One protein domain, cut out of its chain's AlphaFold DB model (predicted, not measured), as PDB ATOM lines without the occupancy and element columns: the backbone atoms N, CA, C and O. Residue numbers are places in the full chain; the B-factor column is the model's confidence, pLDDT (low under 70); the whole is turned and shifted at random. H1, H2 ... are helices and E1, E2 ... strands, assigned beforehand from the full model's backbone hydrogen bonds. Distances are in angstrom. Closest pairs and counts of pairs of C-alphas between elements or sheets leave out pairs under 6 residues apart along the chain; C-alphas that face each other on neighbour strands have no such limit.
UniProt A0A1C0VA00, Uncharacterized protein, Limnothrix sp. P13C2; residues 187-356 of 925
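AT A GLANCE: This is residues 187 to 356 of the 925 residues of an uncharacterized protein of Limnothrix sp. P13C2 (UniProt A0A1C0VA00). A strongly twisted sheet of five strands has two helices packed on it, H7 mainly at its E5 edge and H4 over E3, and the helices H1, H2 and H3 extend the body beyond H4. H6 is set off near the other end of the longest span, and residues 240 to 256, a long stretch with no named element, lead from H3 back to the E2 edge. The printed part has 170 residues, with seven named helices and five named strands in the order E1 H1 H2 H3 E2 H4 H5 E3 E4 H6 H7 E5. The sheet runs E2 E3 E4 E1 E5, antiparallel throughout, and the class is mixed, helices and strands. The whole is compact, with a radius of gyration of the C-alphas of 16.2 A and spans of 50 by 38 by 30 A.

IN THESE COORDINATES: E1, residues 190 to 193, begins at C-alpha 190 (-23.219, -41.814, -33.789). H1, residues 197 to 211, is 21.0 A long; H2 holds residues 217 to 226 and H3 231 to 239. E2, residues 257 to 259, precedes H4, residues 264 to 273, and H5, residues 279 to 282. E3, residues 284 to 294, spans 25.6 A and bends by 69 degrees at residue 288; E4, residues 298 to 306, spans 23.0 A. H6 holds residues 310 to 318. H7, residues 325 to 340, is 23.0 A long, and E5, residues 346 to 349, ends at C-alpha 349 (-23.150, -37.749, -33.279).

HOW THE PARTS SIT: E3 and E4 form a hairpin, with N 287 and O 303 within hydrogen-bond range at 2.8 A. E4 pairs with E1 through N 192 and O 299, 2.8 A; E1 with the edge strand E5 through N 191 and O 348, 2.8 A; E3 with the edge strand E2 through N 258 and O 291, 2.9 A. The sheet and H7 make two layers, a helix on one face of a sheet; the closest C-alphas of H7 and E5 are those of Ser 335 and Val 347, 5.5 A. H4 is over E3 at a height over the sheet of 8.1 A, slantwise to the strands. H2 touches H4, about perpendicular at 83 degrees, closest at the C-alphas of Tyr 222 and Ala 271, 4.9 A. H3 touches H2, with the C-alphas of Leu 223 and Val 234 closest at 5.7 A. H1 and H5 only graze the sheet. H6 and H7 are apart. In H1, H2, H3, H4, H6 and H7 every O i to N i+4 pair is within hydrogen-bond range; H5 is too short for such a pair.

THE WHOLE: The C-alphas of Lys 215 and Gln 318, the two farthest apart, are 51.2 A apart. The printed part has no cut, and the link from H3 to E2 is long. Residue 343 has pLDDT under 70.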
ATOM      1  N   SER A 187     -25.574 -43.522 -23.622       95.88
ATOM      2  CA  SER A 187     -24.910 -43.610 -24.924       95.88
ATOM      3  C   SER A 187     -25.036 -42.334 -25.711       95.88
ATOM      4  O   SER A 187     -26.132 -41.807 -25.863       95.88
ATOM      5  N   LEU A 188     -23.914 -41.909 -26.281       97.38
ATOM      6  CA  LEU A 188     -23.914 -40.973 -27.390       97.38
ATOM      7  C   LEU A 188     -23.793 -41.791 -28.674       97.38
ATOM      8  O   LEU A 188     -22.709 -42.241 -29.047       97.38
ATOM      9  N   VAL A 189     -24.945 -42.064 -29.283       97.62
ATOM     10  CA  VAL A 189     -25.020 -42.772 -30.562       97.62
ATOM     11  C   VAL A 189     -24.387 -41.896 -31.643       97.62
ATOM     12  O   VAL A 189     -24.436 -40.669 -31.568       97.62
ATOM     13  N   PHE A 190     -23.767 -42.521 -32.638       97.75
ATOM     14  CA  PHE A 190     -23.219 -41.814 -33.789       97.75
ATOM     15  C   PHE A 190     -23.514 -42.572 -35.078       97.75
ATOM     16  O   PHE A 190     -23.604 -43.799 -35.100       97.75
ATOM     17  N   GLU A 191     -23.635 -41.827 -36.163       97.19
ATOM     18  CA  GLU A 191     -23.829 -42.353 -37.500       97.19
ATOM     19  C   GLU A 191     -22.537 -42.237 -38.304       97.19
ATOM     20  O   GLU A 191     -21.844 -41.222 -38.245       97.19
ATOM     21  N   THR A 192     -22.213 -43.271 -39.074       96.75
ATOM     22  CA  THR A 192     -21.125 -43.255 -40.050       96.75
ATOM     23  C   THR A 192     -21.685 -43.224 -41.461       96.75
ATOM     24  O   THR A 192     -22.598 -43.994 -41.753       96.75
ATOM     25  N   GLN A 193     -21.085 -42.441 -42.354       95.12
ATOM     26  CA  GLN A 193     -21.364 -42.464 -43.792       95.12
ATOM     27  C   GLN A 193     -20.064 -42.691 -44.572       95.12
ATOM     28  O   GLN A 193     -19.025 -42.135 -44.223       95.12
ATOM     29  N   GLY A 194     -20.113 -43.532 -45.609       91.31
ATOM     30  CA  GLY A 194     -18.945 -43.897 -46.428       91.31
ATOM     31  C   GLY A 194     -18.161 -45.116 -45.919       91.31
ATOM     32  O   GLY A 194     -17.314 -45.647 -46.632       91.31
ATOM     33  N   LEU A 195     -18.472 -45.611 -44.718       92.00
ATOM     34  CA  LEU A 195     -17.983 -46.889 -44.201       92.00
ATOM     35  C   LEU A 195     -18.877 -48.023 -44.722       92.00
ATOM     36  O   LEU A 195     -20.094 -47.959 -44.572       92.00
ATOM     37  N   THR A 196     -18.301 -49.065 -45.327       91.81
ATOM     38  CA  THR A 196     -19.082 -50.173 -45.905       91.81
ATOM     39  C   THR A 196     -19.111 -51.401 -45.000       91.81
ATOM     40  O   THR A 196     -18.158 -51.693 -44.273       91.81
ATOM     41  N   VAL A 197     -20.198 -52.169 -45.088       93.00
ATOM     42  CA  VAL A 197     -20.365 -53.432 -44.351       93.00
ATOM     43  C   VAL A 197     -19.260 -54.436 -44.706       93.00
ATOM     44  O   VAL A 197     -18.680 -55.067 -43.825       93.00
ATOM     45  N   ASP A 198     -18.904 -54.544 -45.990       92.06
ATOM     46  CA  ASP A 198     -17.846 -55.453 -46.447       92.06
ATOM     47  C   ASP A 198     -16.456 -55.049 -45.955       92.06
ATOM     48  O   ASP A 198     -15.598 -55.909 -45.732       92.06
ATOM     49  N   PHE A 199     -16.206 -53.750 -45.776       91.69
ATOM     50  CA  PHE A 199     -14.977 -53.290 -45.144       91.69
ATOM     51  C   PHE A 199     -14.911 -53.763 -43.689       91.69
ATOM     52  O   PHE A 199     -13.931 -54.397 -43.304       91.69
ATOM     53  N   LEU A 200     -15.970 -53.524 -42.908       91.62
ATOM     54  CA  LEU A 200     -16.030 -53.923 -41.499       91.62
ATOM     55  C   LEU A 200     -15.865 -55.431 -41.314       91.62
ATOM     56  O   LEU A 200     -15.063 -55.858 -40.484       91.62
ATOM     57  N   ARG A 201     -16.560 -56.230 -42.131       91.56
ATOM     58  CA  ARG A 201     -16.481 -57.695 -42.079       91.56
ATOM     59  C   ARG A 201     -15.054 -58.192 -42.320       91.56
ATOM     60  O   ARG A 201     -14.559 -59.035 -41.577       91.56
ATOM     61  N   ARG A 202     -14.373 -57.659 -43.343       91.50
ATOM     62  CA  ARG A 202     -12.982 -58.034 -43.655       91.50
ATOM     63  C   ARG A 202     -12.008 -57.565 -42.580       91.50
ATOM     64  O   ARG A 202     -11.120 -58.327 -42.204       91.50
ATOM     65  N   ALA A 203     -12.176 -56.339 -42.087       91.06
ATOM     66  CA  ALA A 203     -11.325 -55.777 -41.045       91.06
ATOM     67  C   ALA A 203     -11.412 -56.601 -39.753       91.06
ATOM     68  O   ALA A 203     -10.382 -56.980 -39.200       91.06
ATOM     69  N   GLU A 204     -12.624 -56.933 -39.302       93.00
ATOM     70  CA  GLU A 204     -12.816 -57.747 -38.103       93.00
ATOM     71  C   GLU A 204     -12.208 -59.143 -38.268       93.00
ATOM     72  O   GLU A 204     -11.405 -59.555 -37.435       93.00
ATOM     73  N   ALA A 205     -12.515 -59.844 -39.366       92.69
ATOM     74  CA  ALA A 205     -11.988 -61.185 -39.616       92.69
ATOM     75  C   ALA A 205     -10.449 -61.218 -39.636       92.69
ATOM     76  O   ALA A 205      -9.842 -62.102 -39.026       92.69
ATOM     77  N   GLY A 206      -9.814 -60.234 -40.284       94.56
ATOM     78  CA  GLY A 206      -8.356 -60.103 -40.300       94.56
ATOM     79  C   GLY A 206      -7.779 -59.883 -38.900       94.56
ATOM     80  O   GLY A 206      -6.812 -60.538 -38.514       94.56
ATOM     81  N   TRP A 207      -8.399 -59.017 -38.096       95.81
ATOM     82  CA  TRP A 207      -7.935 -58.754 -36.734       95.81
ATOM     83  C   TRP A 207      -8.180 -59.907 -35.760       95.81
ATOM     84  O   TRP A 207      -7.344 -60.113 -34.885       95.81
ATOM     85  N   ILE A 208      -9.239 -60.710 -35.926       96.00
ATOM     86  CA  ILE A 208      -9.420 -61.942 -35.138       96.00
ATOM     87  C   ILE A 208      -8.214 -62.866 -35.327       96.00
ATOM     88  O   ILE A 208      -7.645 -63.340 -34.343       96.00
ATOM     89  N   GLN A 209      -7.788 -63.087 -36.576       94.56
ATOM     90  CA  GLN A 209      -6.630 -63.937 -36.874       94.56
ATOM     91  C   GLN A 209      -5.351 -63.403 -36.221       94.56
ATOM     92  O   GLN A 209      -4.595 -64.174 -35.629       94.56
ATOM     93  N   ARG A 210      -5.133 -62.083 -36.277       97.19
ATOM     94  CA  ARG A 210      -3.974 -61.429 -35.654       97.19
ATOM     95  C   ARG A 210      -3.996 -61.532 -34.129       97.19
ATOM     96  O   ARG A 210      -3.004 -61.937 -33.533       97.19
ATOM     97  N   PHE A 211      -5.124 -61.229 -33.486       97.12
ATOM     98  CA  PHE A 211      -5.258 -61.295 -32.026       97.12
ATOM     99  C   PHE A 211      -5.138 -62.716 -31.473       97.12
ATOM    100  O   PHE A 211      -4.569 -62.907 -30.399       97.12
ATOM    101  N   CYS A 212      -5.610 -63.717 -32.219       94.44
ATOM    102  CA  CYS A 212      -5.469 -65.123 -31.840       94.44
ATOM    103  C   CYS A 212      -4.064 -65.689 -32.123       94.44
ATOM    104  O   CYS A 212      -3.771 -66.808 -31.707       94.44
ATOM    105  N   ASN A 213      -3.186 -64.946 -32.809       95.62
ATOM    106  CA  ASN A 213      -1.803 -65.347 -33.041       95.62
ATOM    107  C   ASN A 213      -0.887 -64.802 -31.924       95.62
ATOM    108  O   ASN A 213      -0.555 -63.613 -31.929       95.62
ATOM    109  N   PRO A 214      -0.394 -65.645 -30.996       94.31
ATOM    110  CA  PRO A 214       0.482 -65.187 -29.916       94.31
ATOM    111  C   PRO A 214       1.848 -64.680 -30.409       94.31
ATOM    112  O   PRO A 214       2.555 -64.021 -29.650       94.31
ATOM    113  N   LYS A 215       2.236 -64.969 -31.662       97.00
ATOM    114  CA  LYS A 215       3.489 -64.487 -32.268       97.00
ATOM    115  C   LYS A 215       3.369 -63.087 -32.882       97.00
ATOM    116  O   LYS A 215       4.393 -62.492 -33.205       97.00
ATOM    117  N   ASP A 216       2.156 -62.562 -33.064       97.94
ATOM    118  CA  ASP A 216       1.937 -61.208 -33.587       97.94
ATOM    119  C   ASP A 216       2.108 -60.181 -32.459       97.94
ATOM    120  O   ASP A 216       1.182 -59.880 -31.705       97.94
ATOM    121  N   THR A 217       3.327 -59.662 -32.310       97.19
ATOM    122  CA  THR A 217       3.702 -58.776 -31.197       97.19
ATOM    123  C   THR A 217       2.916 -57.465 -31.179       97.19
ATOM    124  O   THR A 217       2.616 -56.951 -30.100       97.19
ATOM    125  N   GLU A 218       2.533 -56.936 -32.343       97.06
ATOM    126  CA  GLU A 218       1.696 -55.739 -32.436       97.06
ATOM    127  C   GLU A 218       0.276 -56.034 -31.933       97.06
ATOM    128  O   GLU A 218      -0.246 -55.310 -31.083       97.06
ATOM    129  N   ALA A 219      -0.328 -57.133 -32.391       97.44
ATOM    130  CA  ALA A 219      -1.670 -57.525 -31.972       97.44
ATOM    131  C   ALA A 219      -1.736 -57.825 -30.462       97.44
ATOM    132  O   ALA A 219      -2.660 -57.371 -29.780       97.44
ATOM    133  N   GLN A 220      -0.723 -58.505 -29.911       97.56
ATOM    134  CA  GLN A 220      -0.623 -58.743 -28.467       97.56
ATOM    135  C   GLN A 220      -0.429 -57.438 -27.674       97.56
ATOM    136  O   GLN A 220      -1.010 -57.281 -26.597       97.56
ATOM    137  N   LYS A 221       0.312 -56.456 -28.212       97.94
ATOM    138  CA  LYS A 221       0.426 -55.119 -27.604       97.94
ATOM    139  C   LYS A 221      -0.932 -54.415 -27.545       97.94
ATOM    140  O   LYS A 221      -1.270 -53.851 -26.507       97.94
ATOM    141  N   TYR A 222      -1.722 -54.461 -28.616       98.06
ATOM    142  CA  TYR A 222      -3.054 -53.843 -28.652       98.06
ATOM    143  C   TYR A 222      -4.016 -54.499 -27.658       98.06
ATOM    144  O   TYR A 222      -4.690 -53.791 -26.905       98.06
ATOM    145  N   LEU A 223      -4.011 -55.833 -27.574       97.94
ATOM    146  CA  LEU A 223      -4.743 -56.570 -26.541       97.94
ATOM    147  C   LEU A 223      -4.311 -56.148 -25.136       97.94
ATOM    148  O   LEU A 223      -5.166 -55.895 -24.293       97.94
ATOM    149  N   SER A 224      -3.003 -56.028 -24.888       98.00
ATOM    150  CA  SER A 224      -2.471 -55.606 -23.591       98.00
ATOM    151  C   SER A 224      -2.918 -54.191 -23.215       98.00
ATOM    152  O   SER A 224      -3.278 -53.964 -22.061       98.00
ATOM    153  N   ILE A 225      -2.934 -53.243 -24.159       97.88
ATOM    154  CA  ILE A 225      -3.428 -51.875 -23.914       97.88
ATOM    155  C   ILE A 225      -4.911 -51.914 -23.533       97.88
ATOM    156  O   ILE A 225      -5.282 -51.423 -22.467       97.88
ATOM    157  N   ALA A 226      -5.749 -52.560 -24.350       97.31
ATOM    158  CA  ALA A 226      -7.184 -52.664 -24.090       97.31
ATOM    159  C   ALA A 226      -7.494 -53.436 -22.793       97.31
ATOM    160  O   ALA A 226      -8.465 -53.137 -22.099       97.31
ATOM    161  N   ALA A 227      -6.650 -54.399 -22.424       97.19
ATOM    162  CA  ALA A 227      -6.735 -55.134 -21.169       97.19
ATOM    163  C   ALA A 227      -6.271 -54.325 -19.944       97.19
ATOM    164  O   ALA A 227      -6.475 -54.778 -18.817       97.19
ATOM    165  N   GLY A 228      -5.657 -53.151 -20.130       96.38
ATOM    166  CA  GLY A 228      -5.042 -52.382 -19.045       96.38
ATOM    167  C   GLY A 228      -3.812 -53.068 -18.445       96.38
ATOM    168  O   GLY A 228      -3.526 -52.884 -17.267       96.38
ATOM    169  N   GLY A 229      -3.119 -53.895 -19.232       95.44
ATOM    170  CA  GLY A 229      -1.953 -54.668 -18.807       95.44
ATOM    171  C   GLY A 229      -2.265 -55.976 -18.071       95.44
ATOM    172  O   GLY A 229      -1.327 -56.661 -17.685       95.44
ATOM    173  N   ASP A 230      -3.539 -56.347 -17.884       96.25
ATOM    174  CA  ASP A 230      -3.923 -57.597 -17.210       96.25
ATOM    175  C   ASP A 230      -3.867 -58.811 -18.168       96.25
ATOM    176  O   ASP A 230      -4.717 -58.927 -19.064       96.25
ATOM    177  N   PRO A 231      -2.946 -59.776 -17.963       95.62
ATOM    178  CA  PRO A 231      -2.837 -60.956 -18.817       95.62
ATOM    179  C   PRO A 231      -4.094 -61.835 -18.806       95.62
ATOM    180  O   PRO A 231      -4.428 -62.443 -19.824       95.62
ATOM    181  N   LYS A 232      -4.832 -61.897 -17.688       96.12
ATOM    182  CA  LYS A 232      -6.081 -62.677 -17.612       96.12
ATOM    183  C   LYS A 232      -7.153 -62.068 -18.502       96.12
ATOM    184  O   LYS A 232      -7.923 -62.791 -19.133       96.12
ATOM    185  N   ARG A 233      -7.185 -60.740 -18.588       94.88
ATOM    186  CA  ARG A 233      -8.128 -60.015 -19.437       94.88
ATOM    187  C   ARG A 233      -7.766 -60.101 -20.918       94.88
ATOM    188  O   ARG A 233      -8.672 -60.191 -21.742       94.88
ATOM    189  N   VAL A 234      -6.476 -60.166 -21.254       96.50
ATOM    190  CA  VAL A 234      -6.021 -60.513 -22.613       96.50
ATOM    191  C   VAL A 234      -6.566 -61.879 -23.030       96.50
ATOM    192  O   VAL A 234      -7.224 -61.989 -24.061       96.50
ATOM    193  N   GLN A 235      -6.371 -62.905 -22.194       95.12
ATOM    194  CA  GLN A 235      -6.896 -64.248 -22.469       95.12
ATOM    195  C   GLN A 235      -8.424 -64.261 -22.555       95.12
ATOM    196  O   GLN A 235      -8.995 -64.924 -23.418       95.12
ATOM    197  N   TRP A 236      -9.099 -63.470 -21.715       94.06
ATOM    198  CA  TRP A 236     -10.545 -63.296 -21.799       94.06
ATOM    199  C   TRP A 236     -10.974 -62.713 -23.153       94.06
ATOM    200  O   TRP A 236     -11.878 -63.271 -23.769       94.06
ATOM    201  N   PHE A 237     -10.314 -61.666 -23.664       95.25
ATOM    202  CA  PHE A 237     -10.628 -61.118 -24.989       95.25
ATOM    203  C   PHE A 237     -10.454 -62.156 -26.099       95.25
ATOM    204  O   PHE A 237     -11.370 -62.330 -26.899       95.25
ATOM    205  N   ILE A 238      -9.329 -62.880 -26.110       94.50
ATOM    206  CA  ILE A 238      -9.054 -63.931 -27.102       94.50
ATOM    207  C   ILE A 238     -10.136 -65.017 -27.041       94.50
ATOM    208  O   ILE A 238     -10.711 -65.374 -28.067       94.50
ATOM    209  N   SER A 239     -10.509 -65.466 -25.836       92.81
ATOM    210  CA  SER A 239     -11.557 -66.480 -25.651       92.81
ATOM    211  C   SER A 239     -12.941 -66.054 -26.159       92.81
ATOM    212  O   SER A 239     -13.801 -66.898 -26.375       92.81
ATOM    213  N   ARG A 240     -13.175 -64.747 -26.341       93.06
ATOM    214  CA  ARG A 240     -14.427 -64.189 -26.879       93.06
ATOM    215  C   ARG A 240     -14.385 -63.953 -28.388       93.06
ATOM    216  O   ARG A 240     -15.393 -63.547 -28.955       93.06
ATOM    217  N   MET A 241     -13.242 -64.175 -29.035       94.19
ATOM    218  CA  MET A 241     -13.085 -64.075 -30.490       94.19
ATOM    219  C   MET A 241     -13.231 -65.431 -31.188       94.19
ATOM    220  O   MET A 241     -13.303 -65.475 -32.415       94.19
ATOM    221  N   GLN A 242     -13.280 -66.524 -30.424       91.81
ATOM    222  CA  GLN A 242     -13.406 -67.887 -30.924       91.81
ATOM    223  C   GLN A 242     -14.549 -68.621 -30.217       91.81
ATOM    224  O   GLN A 242     -14.817 -68.381 -29.042       91.81
ATOM    225  N   ASP A 243     -15.228 -69.513 -30.934       89.38
ATOM    226  CA  ASP A 243     -16.215 -70.409 -30.336       89.38
ATOM    227  C   ASP A 243     -15.538 -71.569 -29.578       89.38
ATOM    228  O   ASP A 243     -14.314 -71.696 -29.538       89.38
ATOM    229  N   SER A 244     -16.336 -72.462 -28.985       86.88
ATOM    230  CA  SER A 244     -15.821 -73.628 -28.249       86.88
ATOM    231  C   SER A 244     -15.017 -74.613 -29.109       86.88
ATOM    232  O   SER A 244     -14.338 -75.474 -28.558       86.88
ATOM    233  N   ALA A 245     -15.104 -74.517 -30.439       88.25
ATOM    234  CA  ALA A 245     -14.339 -75.313 -31.393       88.25
ATOM    235  C   ALA A 245     -13.114 -74.553 -31.947       88.25
ATOM    236  O   ALA A 245     -12.448 -75.048 -32.854       88.25
ATOM    237  N   GLY A 246     -12.813 -73.356 -31.426       85.06
ATOM    238  CA  GLY A 246     -11.691 -72.523 -31.864       85.06
ATOM    239  C   GLY A 246     -11.945 -71.755 -33.166       85.06
ATOM    240  O   GLY A 246     -11.018 -71.161 -33.719       85.06
ATOM    241  N   ARG A 247     -13.179 -71.752 -33.687       89.81
ATOM    242  CA  ARG A 247     -13.515 -71.055 -34.937       89.81
ATOM    243  C   ARG A 247     -13.749 -69.565 -34.672       89.81
ATOM    244  O   ARG A 247     -14.390 -69.242 -33.674       89.81
ATOM    245  N   PRO A 248     -13.295 -68.657 -35.557       90.38
ATOM    246  CA  PRO A 248     -13.540 -67.222 -35.427       90.38
ATOM    247  C   PRO A 248     -15.028 -66.871 -35.282       90.38
ATOM    248  O   PRO A 248     -15.852 -67.282 -36.096       90.38
ATOM    249  N   MET A 249     -15.359 -66.056 -34.282       91.81
ATOM    250  CA  MET A 249     -16.695 -65.490 -34.081       91.81
ATOM    251  C   MET A 249     -16.824 -64.150 -34.816       91.81
ATOM    252  O   MET A 249     -16.795 -63.088 -34.199       91.81
ATOM    253  N   THR A 250     -16.941 -64.201 -36.144       90.94
ATOM    254  CA  THR A 250     -17.149 -63.007 -36.982       90.94
ATOM    255  C   THR A 250     -18.574 -62.464 -36.864       90.94
ATOM    256  O   THR A 250     -19.513 -63.211 -36.582       90.94
ATOM    257  N   MET A 251     -18.745 -61.174 -37.140       93.69
ATOM    258  CA  MET A 251     -20.032 -60.491 -37.201       93.69
ATOM    259  C   MET A 251     -20.996 -61.143 -38.197       93.69
ATOM    260  O   MET A 251     -20.592 -61.651 -39.249       93.69
ATOM    261  N   VAL A 252     -22.286 -61.072 -37.879       92.56
ATOM    262  CA  VAL A 252     -23.382 -61.513 -38.747       92.56
ATOM    263  C   VAL A 252     -24.080 -60.280 -39.308       92.56
ATOM    264  O   VAL A 252     -24.368 -59.338 -38.578       92.56
ATOM    265  N   VAL A 253     -24.339 -60.276 -40.613       93.88
ATOM    266  CA  VAL A 253     -25.010 -59.167 -41.299       93.88
ATOM    267  C   VAL A 253     -26.416 -59.612 -41.663       93.88
ATOM    268  O   VAL A 253     -26.576 -60.540 -42.455       93.88
ATOM    269  N   GLY A 254     -27.407 -58.968 -41.053       93.75
ATOM    270  CA  GLY A 254     -28.815 -59.135 -41.383       93.75
ATOM    271  C   GLY A 254     -29.274 -58.160 -42.475       93.75
ATOM    272  O   GLY A 254     -28.455 -57.426 -43.035       93.75
ATOM    273  N   PRO A 255     -30.582 -58.125 -42.781       93.94
ATOM    274  CA  PRO A 255     -31.128 -57.265 -43.834       93.94
ATOM    275  C   PRO A 255     -30.916 -55.765 -43.590       93.94
ATOM    276  O   PRO A 255     -30.648 -55.019 -44.529       93.94
ATOM    277  N   ASP A 256     -31.031 -55.326 -42.335       95.94
ATOM    278  CA  ASP A 256     -30.956 -53.919 -41.925       95.94
ATOM    279  C   ASP A 256     -30.101 -53.707 -40.657       95.94
ATOM    280  O   ASP A 256     -30.184 -52.665 -40.002       95.94
ATOM    281  N   TYR A 257     -29.240 -54.673 -40.307       96.00
ATOM    282  CA  TYR A 257     -28.392 -54.608 -39.111       96.00
ATOM    283  C   TYR A 257     -27.107 -55.438 -39.206       96.00
ATOM    284  O   TYR A 257     -26.953 -56.309 -40.064       96.00
ATOM    285  N   ILE A 258     -26.192 -55.191 -38.267       95.69
ATOM    286  CA  ILE A 258     -25.003 -56.011 -38.014       95.69
ATOM    287  C   ILE A 258     -25.021 -56.457 -36.547       95.69
ATOM    288  O   ILE A 258     -25.080 -55.623 -35.642       95.69
ATOM    289  N   ASP A 259     -24.958 -57.769 -36.319       91.12
ATOM    290  CA  ASP A 259     -24.738 -58.387 -35.008       91.12
ATOM    291  C   ASP A 259     -23.236 -58.630 -34.811       91.12
ATOM    292  O   ASP A 259     -22.642 -59.519 -35.435       91.12
ATOM    293  N   VAL A 260     -22.604 -57.812 -33.966       91.38
ATOM    294  CA  VAL A 260     -21.177 -57.933 -33.656       91.38
ATOM    295  C   VAL A 260     -20.962 -58.924 -32.517       91.38
ATOM    296  O   VAL A 260     -21.391 -58.721 -31.385       91.38
ATOM    297  N   ARG A 261     -20.245 -60.008 -32.827       89.38
ATOM    298  CA  ARG A 261     -20.152 -61.207 -31.980       89.38
ATOM    299  C   ARG A 261     -18.957 -61.219 -31.027       89.38
ATOM    300  O   ARG A 261     -18.914 -62.067 -30.137       89.38
ATOM    301  N   CYS A 262     -17.997 -60.313 -31.208       90.31
ATOM    302  CA  CYS A 262     -16.771 -60.252 -30.414       90.31
ATOM    303  C   CYS A 262     -16.321 -58.804 -30.127       90.31
ATOM    304  O   CYS A 262     -16.961 -57.834 -30.535       90.31
ATOM    305  N   HIS A 263     -15.216 -58.642 -29.394       93.06
ATOM    306  CA  HIS A 263     -14.715 -57.339 -28.923       93.06
ATOM    307  C   HIS A 263     -13.579 -56.754 -29.780       93.06
ATOM    308  O   HIS A 263     -12.853 -55.877 -29.321       93.06
ATOM    309  N   VAL A 264     -13.391 -57.217 -31.017       95.00
ATOM    310  CA  VAL A 264     -12.279 -56.776 -31.884       95.00
ATOM    311  C   VAL A 264     -12.278 -55.263 -32.093       95.00
ATOM    312  O   VAL A 264     -11.259 -54.615 -31.864       95.00
ATOM    313  N   LEU A 265     -13.422 -54.681 -32.462       94.31
ATOM    314  CA  LEU A 265     -13.540 -53.234 -32.681       94.31
ATOM    315  C   LEU A 265     -13.282 -52.438 -31.393       94.31
ATOM    316  O   LEU A 265     -12.595 -51.418 -31.428       94.31
ATOM    317  N   SER A 266     -13.760 -52.942 -30.252       95.06
ATOM    318  CA  SER A 266     -13.483 -52.373 -28.931       95.06
ATOM    319  C   SER A 266     -11.986 -52.380 -28.619       95.06
ATOM    320  O   SER A 266     -11.433 -51.345 -28.254       95.06
ATOM    321  N   VAL A 267     -11.307 -53.518 -28.807       96.81
ATOM    322  CA  VAL A 267      -9.859 -53.645 -28.576       96.81
ATOM    323  C   VAL A 267      -9.085 -52.669 -29.461       96.81
ATOM    324  O   VAL A 267      -8.211 -51.968 -28.959       96.81
ATOM    325  N   LEU A 268      -9.433 -52.564 -30.746       96.00
ATOM    326  CA  LEU A 268      -8.760 -51.656 -31.679       96.00
ATOM    327  C   LEU A 268      -8.926 -50.187 -31.298       96.00
ATOM    328  O   LEU A 268      -7.946 -49.442 -31.301       96.00
ATOM    329  N   TYR A 269     -10.140 -49.764 -30.948       96.88
ATOM    330  CA  TYR A 269     -10.380 -48.387 -30.525       96.88
ATOM    331  C   TYR A 269      -9.620 -48.049 -29.240       96.88
ATOM    332  O   TYR A 269      -8.975 -47.005 -29.154       96.88
ATOM    333  N   HIS A 270      -9.648 -48.938 -28.248       97.56
ATOM    334  CA  HIS A 270      -8.962 -48.719 -26.977       97.56
ATOM    335  C   HIS A 270      -7.432 -48.766 -27.117       97.56
ATOM    336  O   HIS A 270      -6.738 -47.954 -26.503       97.56
ATOM    337  N   ALA A 271      -6.904 -49.609 -28.008       96.88
ATOM    338  CA  ALA A 271      -5.498 -49.583 -28.398       96.88
ATOM    339  C   ALA A 271      -5.111 -48.257 -29.076       96.88
ATOM    340  O   ALA A 271      -4.118 -47.649 -28.683       96.88
ATOM    341  N   TYR A 272      -5.927 -47.762 -30.018       96.31
ATOM    342  CA  TYR A 272      -5.745 -46.444 -30.644       96.31
ATOM    343  C   TYR A 272      -5.787 -45.304 -29.616       96.31
ATOM    344  O   TYR A 272      -4.965 -44.391 -29.657       96.31
ATOM    345  N   ARG A 273      -6.728 -45.360 -28.665       96.06
ATOM    346  CA  ARG A 273      -6.858 -44.360 -27.597       96.06
ATOM    347  C   ARG A 273      -5.734 -44.417 -26.573       96.06
ATOM    348  O   ARG A 273      -5.585 -43.439 -25.842       96.06
ATOM    349  N   GLY A 274      -5.003 -45.528 -26.485       96.44
ATOM    350  CA  GLY A 274      -4.057 -45.780 -25.404       96.44
ATOM    351  C   GLY A 274      -4.745 -45.981 -24.050       96.44
ATOM    352  O   GLY A 274      -4.177 -45.623 -23.022       96.44
ATOM    353  N   THR A 275      -5.978 -46.496 -24.029       96.62
ATOM    354  CA  THR A 275      -6.777 -46.646 -22.804       96.62
ATOM    355  C   THR A 275      -7.228 -48.087 -22.592       96.62
ATOM    356  O   THR A 275      -7.391 -48.847 -23.540       96.62
ATOM    357  N   ALA A 276      -7.470 -48.470 -21.337       96.62
ATOM    358  CA  ALA A 276      -8.089 -49.756 -21.029       96.62
ATOM    359  C   ALA A 276      -9.583 -49.743 -21.402       96.62
ATOM    360  O   ALA A 276     -10.264 -48.733 -21.223       96.62
ATOM    361  N   TRP A 277     -10.130 -50.875 -21.845       95.31
ATOM    362  CA  TRP A 277     -11.572 -51.073 -22.012       95.31
ATOM    363  C   TRP A 277     -12.220 -51.225 -20.625       95.31
ATOM    364  O   TRP A 277     -12.532 -52.323 -20.176       95.31
ATOM    365  N   ASN A 278     -12.332 -50.139 -19.860       92.94
ATOM    366  CA  ASN A 278     -12.838 -50.157 -18.488       92.94
ATOM    367  C   ASN A 278     -13.674 -48.912 -18.195       92.94
ATOM    368  O   ASN A 278     -13.136 -47.865 -17.848       92.94
ATOM    369  N   LEU A 279     -14.997 -49.067 -18.259       92.31
ATOM    370  CA  LEU A 279     -15.953 -47.975 -18.115       92.31
ATOM    371  C   LEU A 279     -15.789 -47.173 -16.818       92.31
ATOM    372  O   LEU A 279     -15.888 -45.956 -16.858       92.31
ATOM    373  N   GLU A 280     -15.517 -47.801 -15.675       87.56
ATOM    374  CA  GLU A 280     -15.389 -47.069 -14.407       87.56
ATOM    375  C   GLU A 280     -14.092 -46.244 -14.350       87.56
ATOM    376  O   GLU A 280     -14.082 -45.136 -13.803       87.56
ATOM    377  N   GLN A 281     -13.016 -46.763 -14.949       90.19
ATOM    378  CA  GLN A 281     -11.690 -46.145 -14.948       90.19
ATOM    379  C   GLN A 281     -11.574 -45.024 -15.986       90.19
ATOM    380  O   GLN A 281     -11.159 -43.916 -15.658       90.19
ATOM    381  N   THR A 282     -11.939 -45.297 -17.238       92.94
ATOM    382  CA  THR A 282     -11.817 -44.336 -18.347       92.94
ATOM    383  C   THR A 282     -13.034 -43.424 -18.458       92.94
ATOM    384  O   THR A 282     -12.959 -42.376 -19.093       92.94
ATOM    385  N   LYS A 283     -14.151 -43.798 -17.814       94.38
ATOM    386  CA  LYS A 283     -15.485 -43.173 -17.911       94.38
ATOM    387  C   LYS A 283     -16.125 -43.235 -19.299       94.38
ATOM    388  O   LYS A 283     -17.212 -42.696 -19.484       94.38
ATOM    389  N   PHE A 284     -15.489 -43.905 -20.251       95.06
ATOM    390  CA  PHE A 284     -16.047 -44.210 -21.560       95.06
ATOM    391  C   PHE A 284     -15.540 -45.567 -22.034       95.06
ATOM    392  O   PHE A 284     -14.382 -45.917 -21.800       95.06
ATOM    393  N   ILE A 285     -16.370 -46.311 -22.752       96.12
ATOM    394  CA  ILE A 285     -15.909 -47.447 -23.553       96.12
ATOM    395  C   ILE A 285     -16.576 -47.428 -24.917       96.12
ATOM    396  O   ILE A 285     -17.741 -47.050 -25.038       96.12
ATOM    397  N   LEU A 286     -15.846 -47.889 -25.930       95.62
ATOM    398  CA  LEU A 286     -16.472 -48.386 -27.145       95.62
ATOM    399  C   LEU A 286     -16.770 -49.870 -26.924       95.62
ATOM    400  O   LEU A 286     -15.872 -50.712 -26.935       95.62
ATOM    401  N   ASP A 287     -18.023 -50.183 -26.638       92.88
ATOM    402  CA  ASP A 287     -18.499 -51.546 -26.422       92.88
ATOM    403  C   ASP A 287     -18.764 -52.271 -27.757       92.88
ATOM    404  O   ASP A 287     -18.697 -51.657 -28.823       92.88
ATOM    405  N   SER A 288     -19.069 -53.573 -27.716       90.19
ATOM    406  CA  SER A 288     -19.485 -54.335 -28.901       90.19
ATOM    407  C   SER A 288     -20.732 -53.695 -29.511       90.19
ATOM    408  O   SER A 288     -21.761 -53.657 -28.842       90.19
ATOM    409  N   PRO A 289     -20.656 -53.134 -30.724       89.44
ATOM    410  CA  PRO A 289     -21.662 -52.222 -31.242       89.44
ATOM    411  C   PRO A 289     -22.933 -52.958 -31.691       89.44
ATOM    412  O   PRO A 289     -22.857 -53.959 -32.397       89.44
ATOM    413  N   ASN A 290     -24.097 -52.394 -31.360       93.12
ATOM    414  CA  ASN A 290     -25.341 -52.709 -32.064       93.12
ATOM    415  C   ASN A 290     -25.445 -51.727 -33.234       93.12
ATOM    416  O   ASN A 290     -25.519 -50.516 -32.989       93.12
ATOM    417  N   ILE A 291     -25.394 -52.226 -34.473       97.31
ATOM    418  CA  ILE A 291     -25.311 -51.381 -35.673       97.31
ATOM    419  C   ILE A 291     -26.549 -51.577 -36.540       97.31
ATOM    420  O   ILE A 291     -26.808 -52.687 -37.001       97.31
ATOM    421  N   ALA A 292     -27.280 -50.497 -36.799       97.94
ATOM    422  CA  ALA A 292     -28.333 -50.477 -37.811       97.94
ATOM    423  C   ALA A 292     -27.749 -50.049 -39.161       97.94
ATOM    424  O   ALA A 292     -27.017 -49.058 -39.231       97.94
ATOM    425  N   VAL A 293     -28.078 -50.780 -40.224       97.19
ATOM    426  CA  VAL A 293     -27.680 -50.466 -41.600       97.19
ATOM    427  C   VAL A 293     -28.792 -49.652 -42.245       97.19
ATOM    428  O   VAL A 293     -29.920 -50.116 -42.387       97.19
ATOM    429  N   LEU A 294     -28.473 -48.419 -42.626       96.31
ATOM    430  CA  LEU A 294     -29.434 -47.436 -43.108       96.31
ATOM    431  C   LEU A 294     -29.212 -47.129 -44.603       96.31
ATOM    432  O   LEU A 294     -28.101 -47.281 -45.124       96.31
ATOM    433  N   PRO A 295     -30.246 -46.642 -45.318       91.94
ATOM    434  CA  PRO A 295     -30.113 -46.247 -46.716       91.94
ATOM    435  C   PRO A 295     -29.014 -45.198 -46.943       91.94
ATOM    436  O   PRO A 295     -28.780 -44.327 -46.099       91.94
ATOM    437  N   GLY A 296     -28.379 -45.251 -48.118       90.06
ATOM    438  CA  GLY A 296     -27.333 -44.299 -48.515       90.06
ATOM    439  C   GLY A 296     -25.945 -44.599 -47.939       90.06
ATOM    440  O   GLY A 296     -25.134 -43.686 -47.811       90.06
ATOM    441  N   GLY A 297     -25.673 -45.857 -47.566       90.19
ATOM    442  CA  GLY A 297     -24.381 -46.261 -46.995       90.19
ATOM    443  C   GLY A 297     -24.138 -45.680 -45.601       90.19
ATOM    444  O   GLY A 297     -22.994 -45.403 -45.236       90.19
ATOM    445  N   ARG A 298     -25.225 -45.444 -44.856       96.06
ATOM    446  CA  ARG A 298     -25.205 -44.919 -43.492       96.06
ATOM    447  C   ARG A 298     -25.314 -46.082 -42.510       96.06
ATOM    448  O   ARG A 298     -26.001 -47.064 -42.782       96.06
ATOM    449  N   MET A 299     -24.660 -45.982 -41.362       97.00
ATOM    450  CA  MET A 299     -24.795 -46.953 -40.273       97.00
ATOM    451  C   MET A 299     -24.868 -46.223 -38.940       97.00
ATOM    452  O   MET A 299     -24.014 -45.381 -38.682       97.00
ATOM    453  N   SER A 300     -25.850 -46.545 -38.101       97.81
ATOM    454  CA  SER A 300     -25.991 -45.973 -36.753       97.81
ATOM    455  C   SER A 300     -25.432 -46.936 -35.707       97.81
ATOM    456  O   SER A 300     -25.751 -48.124 -35.727       97.81
ATOM    457  N   TRP A 301     -24.586 -46.424 -34.810       97.38
ATOM    458  CA  TRP A 301     -23.773 -47.194 -33.871       97.38
ATOM    459  C   TRP A 301     -24.157 -46.914 -32.420       97.38
ATOM    460  O   TRP A 301     -23.774 -45.897 -31.839       97.38
ATOM    461  N   ASN A 302     -24.817 -47.874 -31.773       95.88
ATOM    462  CA  ASN A 302     -24.981 -47.865 -30.320       95.88
ATOM    463  C   ASN A 302     -23.828 -48.636 -29.657       95.88
ATOM    464  O   ASN A 302     -23.929 -49.840 -29.377       95.88
ATOM    465  N   ALA A 303     -22.711 -47.931 -29.467       95.00
ATOM    466  CA  ALA A 303     -21.438 -48.515 -29.038       95.00
ATOM    467  C   ALA A 303     -20.674 -47.671 -28.013       95.00
ATOM    468  O   ALA A 303     -20.003 -48.227 -27.148       95.00
ATOM    469  N   LEU A 304     -20.763 -46.341 -28.098       96.81
ATOM    470  CA  LEU A 304     -20.071 -45.450 -27.174       96.81
ATOM    471  C   LEU A 304     -20.883 -45.340 -25.878       96.81
ATOM    472  O   LEU A 304     -21.952 -44.727 -25.848       96.81
ATOM    473  N   LEU A 305     -20.398 -45.990 -24.823       96.50
ATOM    474  CA  LEU A 305     -20.995 -45.962 -23.490       96.50
ATOM    475  C   LEU A 305     -20.220 -44.979 -22.617       96.50
ATOM    476  O   LEU A 305     -19.005 -45.107 -22.474       96.50
ATOM    477  N   CYS A 306     -20.927 -44.045 -21.994       96.38
ATOM    478  CA  CYS A 306     -20.375 -43.035 -21.103       96.38
ATOM    479  C   CYS A 306     -20.828 -43.320 -19.671       96.38
ATOM    480  O   CYS A 306     -22.022 -43.474 -19.400       96.38
ATOM    481  N   PHE A 307     -19.870 -43.396 -18.751       95.56
ATOM    482  CA  PHE A 307     -20.148 -43.615 -17.338       95.56
ATOM    483  C   PHE A 307     -20.880 -42.406 -16.767       95.56
ATOM    484  O   PHE A 307     -20.460 -41.269 -16.987       95.56
ATOM    485  N   VAL A 308     -21.922 -42.676 -15.990       94.75
ATOM    486  CA  VAL A 308     -22.646 -41.685 -15.199       94.75
ATOM    487  C   VAL A 308     -23.033 -42.303 -13.857       94.75
ATOM    488  O   VAL A 308     -23.315 -43.499 -13.757       94.75
ATOM    489  N   THR A 309     -23.056 -41.478 -12.823       93.50
ATOM    490  CA  THR A 309     -23.785 -41.745 -11.580       93.50
ATOM    491  C   THR A 309     -25.287 -41.544 -11.793       93.50
ATOM    492  O   THR A 309     -25.715 -40.961 -12.790       93.50
ATOM    493  N   ALA A 310     -26.107 -41.983 -10.837       90.81
ATOM    494  CA  ALA A 310     -27.548 -41.732 -10.877       90.81
ATOM    495  C   ALA A 310     -27.892 -40.232 -10.944       90.81
ATOM    496  O   ALA A 310     -28.732 -39.837 -11.746       90.81
ATOM    497  N   ASN A 311     -27.196 -39.392 -10.168       91.00
ATOM    498  CA  ASN A 311     -27.422 -37.943 -10.175       91.00
ATOM    499  C   ASN A 311     -27.035 -37.313 -11.524       91.00
ATOM    500  O   ASN A 311     -27.733 -36.434 -12.015       91.00
ATOM    501  N   GLU A 312     -25.941 -37.767 -12.142       94.69
ATOM    502  CA  GLU A 312     -25.543 -37.292 -13.473       94.69
ATOM    503  C   GLU A 312     -26.550 -37.730 -14.545       94.69
ATOM    504  O   GLU A 312     -26.922 -36.919 -15.388       94.69
ATOM    505  N   ALA A 313     -27.039 -38.975 -14.498       94.06
ATOM    506  CA  ALA A 313     -28.072 -39.457 -15.417       94.06
ATOM    507  C   ALA A 313     -29.366 -38.631 -15.310       94.06
ATOM    508  O   ALA A 313     -29.963 -38.262 -16.323       94.06
ATOM    509  N   GLU A 314     -29.782 -38.307 -14.086       91.56
ATOM    510  CA  GLU A 314     -30.948 -37.468 -13.821       91.56
ATOM    511  C   GLU A 314     -30.743 -36.019 -14.281       91.56
ATOM    512  O   GLU A 314     -31.622 -35.461 -14.939       91.56
ATOM    513  N   ALA A 315     -29.577 -35.427 -14.012       93.19
ATOM    514  CA  ALA A 315     -29.243 -34.080 -14.471       93.19
ATOM    515  C   ALA A 315     -29.239 -33.979 -16.006       93.19
ATOM    516  O   ALA A 315     -29.742 -33.005 -16.566       93.19
ATOM    517  N   LEU A 316     -28.731 -35.006 -16.698       95.06
ATOM    518  CA  LEU A 316     -28.787 -35.089 -18.159       95.06
ATOM    519  C   LEU A 316     -30.232 -35.154 -18.659       95.06
ATOM    520  O   LEU A 316     -30.590 -34.415 -19.572       95.06
ATOM    521  N   ALA A 317     -31.080 -35.976 -18.033       92.81
ATOM    522  CA  ALA A 317     -32.494 -36.075 -18.389       92.81
ATOM    523  C   ALA A 317     -33.247 -34.745 -18.193       92.81
ATOM    524  O   ALA A 317     -34.043 -34.353 -19.042       92.81
ATOM    525  N   GLN A 318     -32.965 -34.017 -17.108       89.62
ATOM    526  CA  GLN A 318     -33.544 -32.692 -16.847       89.62
ATOM    527  C   GLN A 318     -33.060 -31.626 -17.842       89.62
ATOM    528  O   GLN A 318     -33.775 -30.660 -18.112       89.62
ATOM    529  N   ASN A 319     -31.871 -31.808 -18.418       90.75
ATOM    530  CA  ASN A 319     -31.300 -30.916 -19.418       90.75
ATOM    531  C   ASN A 319     -31.556 -31.391 -20.862       90.75
ATOM    532  O   ASN A 319     -30.656 -31.351 -21.701       90.75
ATOM    533  N   ALA A 320     -32.775 -31.871 -21.135       89.06
ATOM    534  CA  ALA A 320     -33.218 -32.341 -22.454       89.06
ATOM    535  C   ALA A 320     -32.330 -33.442 -23.075       89.06
ATOM    536  O   ALA A 320     -32.281 -33.601 -24.288       89.06
ATOM    537  N   GLY A 321     -31.593 -34.198 -22.256       93.25
ATOM    538  CA  GLY A 321     -30.739 -35.285 -22.731       93.25
ATOM    539  C   GLY A 321     -29.522 -34.836 -23.542       93.25
ATOM    540  O   GLY A 321     -28.930 -35.664 -24.228       93.25
ATOM    541  N   LEU A 322     -29.122 -33.564 -23.482       94.75
ATOM    542  CA  LEU A 322     -28.005 -33.055 -24.281       94.75
ATOM    543  C   LEU A 322     -26.653 -33.662 -23.843       94.75
ATOM    544  O   LEU A 322     -26.381 -33.770 -22.641       94.75
ATOM    545  N   PRO A 323     -25.765 -34.034 -24.790       96.31
ATOM    546  CA  PRO A 323     -24.444 -34.562 -24.467       96.31
ATOM    547  C   PRO A 323     -23.555 -33.501 -23.811       96.31
ATOM    548  O   PRO A 323     -23.546 -32.336 -24.199       96.31
ATOM    549  N   THR A 324     -22.739 -33.919 -22.841       96.81
ATOM    550  CA  THR A 324     -21.735 -33.029 -22.235       96.81
ATOM    551  C   THR A 324     -20.547 -32.810 -23.173       96.81
ATOM    552  O   THR A 324     -20.266 -33.645 -24.037       96.81
ATOM    553  N   ALA A 325     -19.772 -31.744 -22.943       95.69
ATOM    554  CA  ALA A 325     -18.543 -31.467 -23.698       95.69
ATOM    555  C   ALA A 325     -17.569 -32.663 -23.708       95.69
ATOM    556  O   ALA A 325     -16.966 -32.983 -24.729       95.69
ATOM    557  N   ARG A 326     -17.476 -33.394 -22.590       95.06
ATOM    558  CA  ARG A 326     -16.668 -34.615 -22.489       95.06
ATOM    559  C   ARG A 326     -17.151 -35.716 -23.438       95.06
ATOM    560  O   ARG A 326     -16.341 -36.398 -24.055       95.06
ATOM    561  N   MET A 327     -18.463 -35.923 -23.525       97.06
ATOM    562  CA  MET A 327     -19.041 -36.953 -24.395       97.06
ATOM    563  C   MET A 327     -18.820 -36.602 -25.868       97.06
ATOM    564  O   MET A 327     -18.454 -37.472 -26.655       97.06
ATOM    565  N   GLN A 328     -18.969 -35.321 -26.220       95.62
ATOM    566  CA  GLN A 328     -18.671 -34.812 -27.560       95.62
ATOM    567  C   GLN A 328     -17.194 -35.029 -27.927       95.62
ATOM    568  O   GLN A 328     -16.903 -35.570 -28.993       95.62
ATOM    569  N   GLN A 329     -16.270 -34.724 -27.010       95.50
ATOM    570  CA  GLN A 329     -14.836 -34.950 -27.207       95.50
ATOM    571  C   GLN A 329     -14.504 -36.427 -27.485       95.50
ATOM    572  O   GLN A 329     -13.687 -36.733 -28.357       95.50
ATOM    573  N   GLU A 330     -15.140 -37.375 -26.790       95.56
ATOM    574  CA  GLU A 330     -14.908 -38.799 -27.068       95.56
ATOM    575  C   GLU A 330     -15.450 -39.234 -28.439       95.56
ATOM    576  O   GLU A 330     -14.817 -40.059 -29.106       95.56
ATOM    577  N   VAL A 331     -16.542 -38.641 -28.936       95.62
ATOM    578  CA  VAL A 331     -16.985 -38.884 -30.322       95.62
ATOM    579  C   VAL A 331     -15.982 -38.339 -31.337       95.62
ATOM    580  O   VAL A 331     -15.741 -38.987 -32.353       95.62
ATOM    581  N   GLU A 332     -15.325 -37.209 -31.079       96.06
ATOM    582  CA  GLU A 332     -14.255 -36.715 -31.962       96.06
ATOM    583  C   GLU A 332     -13.070 -37.685 -32.027       96.06
ATOM    584  O   GLU A 332     -12.444 -37.858 -33.078       96.06
ATOM    585  N   HIS A 333     -12.758 -38.351 -30.915       97.00
ATOM    586  CA  HIS A 333     -11.768 -39.421 -30.898       97.00
ATOM    587  C   HIS A 333     -12.215 -40.636 -31.723       97.00
ATOM    588  O   HIS A 333     -11.412 -41.169 -32.492       97.00
ATOM    589  N   VAL A 334     -13.481 -41.055 -31.608       96.38
ATOM    590  CA  VAL A 334     -14.065 -42.112 -32.458       96.38
ATOM    591  C   VAL A 334     -14.019 -41.711 -33.934       96.38
ATOM    592  O   VAL A 334     -13.631 -42.515 -34.778       96.38
ATOM    593  N   SER A 335     -14.335 -40.454 -34.249       95.75
ATOM    594  CA  SER A 335     -14.291 -39.904 -35.605       95.75
ATOM    595  C   SER A 335     -12.888 -39.985 -36.203       95.75
ATOM    596  O   SER A 335     -12.714 -40.501 -37.306       95.75
ATOM    597  N   ARG A 336     -11.861 -39.551 -35.459       96.19
ATOM    598  CA  ARG A 336     -10.459 -39.655 -35.895       96.19
ATOM    599  C   ARG A 336     -10.008 -41.100 -36.078       96.19
ATOM    600  O   ARG A 336      -9.314 -41.394 -37.049       96.19
ATOM    601  N   TRP A 337     -10.419 -41.994 -35.183       95.69
ATOM    602  CA  TRP A 337     -10.126 -43.419 -35.298       95.69
ATOM    603  C   TRP A 337     -10.747 -44.024 -36.561       95.69
ATOM    604  O   TRP A 337     -10.031 -44.610 -37.368       95.69
ATOM    605  N   LEU A 338     -12.043 -43.823 -36.800       93.94
ATOM    606  CA  LEU A 338     -12.716 -44.361 -37.985       93.94
ATOM    607  C   LEU A 338     -12.160 -43.764 -39.284       93.94
ATOM    608  O   LEU A 338     -11.944 -44.494 -40.246       93.94
ATOM    609  N   LYS A 339     -11.828 -42.469 -39.301       91.50
ATOM    610  CA  LYS A 339     -11.167 -41.822 -40.448       91.50
ATOM    611  C   LYS A 339      -9.768 -42.370 -40.733       91.50
ATOM    612  O   LYS A 339      -9.320 -42.288 -41.875       91.50
ATOM    613  N   SER A 340      -9.092 -42.967 -39.745       90.31
ATOM    614  CA  SER A 340      -7.807 -43.646 -39.973       90.31
ATOM    615  C   SER A 340      -7.940 -44.893 -40.858       90.31
ATOM    616  O   SER A 340      -6.968 -45.296 -41.491       90.31
ATOM    617  N   PHE A 341      -9.146 -45.464 -40.968       85.62
ATOM    618  CA  PHE A 341      -9.451 -46.558 -41.891       85.62
ATOM    619  C   PHE A 341      -9.732 -46.081 -43.323       85.62
ATOM    620  O   PHE A 341      -9.612 -46.863 -44.265       85.62
ATOM    621  N   GLY A 342     -10.087 -44.804 -43.501       79.69
ATOM    622  CA  GLY A 342     -10.357 -44.185 -44.796       79.69
ATOM    623  C   GLY A 342     -10.835 -42.738 -44.650       79.69
ATOM    624  O   GLY A 342     -11.797 -42.461 -43.936       79.69
ATOM    625  N   GLN A 343     -10.196 -41.803 -45.362       67.25
ATOM    626  CA  GLN A 343     -10.427 -40.358 -45.184       67.25
ATOM    627  C   GLN A 343     -11.845 -39.881 -45.556       67.25
ATOM    628  O   GLN A 343     -12.254 -38.808 -45.123       67.25
ATOM    629  N   GLN A 344     -12.603 -40.668 -46.325       84.62
ATOM    630  CA  GLN A 344     -13.965 -40.328 -46.763       84.62
ATOM    631  C   GLN A 344     -15.056 -40.700 -45.740       84.62
ATOM    632  O   GLN A 344     -16.233 -40.452 -45.992       84.62
ATOM    633  N   ILE A 345     -14.696 -41.294 -44.596       92.31
ATOM    634  CA  ILE A 345     -15.671 -41.688 -43.572       92.31
ATOM    635  C   ILE A 345     -16.110 -40.453 -42.776       92.31
ATOM    636  O   ILE A 345     -15.328 -39.850 -42.033       92.31
ATOM    637  N   ALA A 346     -17.383 -40.089 -42.901       94.25
ATOM    638  CA  ALA A 346     -18.016 -39.079 -42.061       94.25
ATOM    639  C   ALA A 346     -18.594 -39.731 -40.801       94.25
ATOM    640  O   ALA A 346     -19.118 -40.842 -40.867       94.25
ATOM    641  N   VAL A 347     -18.493 -39.037 -39.664       96.19
ATOM    642  CA  VAL A 347     -19.038 -39.482 -38.374       96.19
ATOM    643  C   VAL A 347     -19.813 -38.334 -37.748       96.19
ATOM    644  O   VAL A 347     -19.229 -37.275 -37.513       96.19
ATOM    645  N   THR A 348     -21.094 -38.557 -37.475       96.12
ATOM    646  CA  THR A 348     -22.025 -37.544 -36.966       96.12
ATOM    647  C   THR A 348     -22.661 -38.045 -35.668       96.12
ATOM    648  O   THR A 348     -23.328 -39.078 -35.704       96.12
ATOM    649  N   PRO A 349     -22.463 -37.379 -34.516       97.19
ATOM    650  CA  PRO A 349     -23.150 -37.749 -33.279       97.19
ATOM    651  C   PRO A 349     -24.655 -37.464 -33.348       97.19
ATOM    652  O   PRO A 349     -25.096 -36.560 -34.060       97.19
ATOM    653  N   ALA A 350     -25.425 -38.200 -32.551       97.38
ATOM    654  CA  ALA A 350     -26.816 -37.880 -32.256       97.38
ATOM    655  C   ALA A 350     -26.941 -36.541 -31.507       97.38
ATOM    656  O   ALA A 350     -26.002 -36.098 -30.840       97.38
ATOM    657  N   HIS A 351     -28.110 -35.902 -31.619       95.12
ATOM    658  CA  HIS A 351     -28.376 -34.621 -30.958       95.12
ATOM    659  C   HIS A 351     -28.614 -34.800 -29.453       95.12
ATOM    660  O   HIS A 351     -28.127 -34.011 -28.645       95.12
ATOM    661  N   GLU A 352     -29.307 -35.879 -29.081       96.12
ATOM    662  CA  GLU A 352     -29.578 -36.255 -27.693       96.12
ATOM    663  C   GLU A 352     -28.887 -37.575 -27.323       96.12
ATOM    664  O   GLU A 352     -28.500 -38.385 -28.168       96.12
ATOM    665  N   LEU A 353     -28.725 -37.796 -26.023       97.44
ATOM    666  CA  LEU A 353     -28.220 -39.036 -25.458       97.44
ATOM    667  C   LEU A 353     -29.312 -40.105 -25.415       97.44
ATOM    668  O   LEU A 353     -30.464 -39.837 -25.085       97.44
ATOM    669  N   TYR A 354     -28.911 -41.361 -25.598       96.00
ATOM    670  CA  TYR A 354     -29.700 -42.494 -25.131       96.00
ATOM    671  C   TYR A 354     -29.468 -42.706 -23.628       96.00
ATOM    672  O   TYR A 354     -28.456 -43.288 -23.209       96.00
ATOM    673  N   ILE A 355     -30.413 -42.236 -22.814       94.31
ATOM    674  CA  ILE A 355     -30.420 -42.398 -21.360       94.31
ATOM    675  C   ILE A 355     -31.208 -43.660 -21.017       94.31
ATOM    676  O   ILE A 355     -32.435 -43.683 -20.966       94.31
ATOM    677  N   ARG A 356     -30.478 -44.745 -20.746       91.50
ATOM    678  CA  ARG A 356     -31.069 -46.062 -20.461       91.50
ATOM    679  C   ARG A 356     -31.985 -46.056 -19.246       91.50
ATOM    680  O   ARG A 356     -32.990 -46.759 -19.245       91.50
TER     681      ARG A 356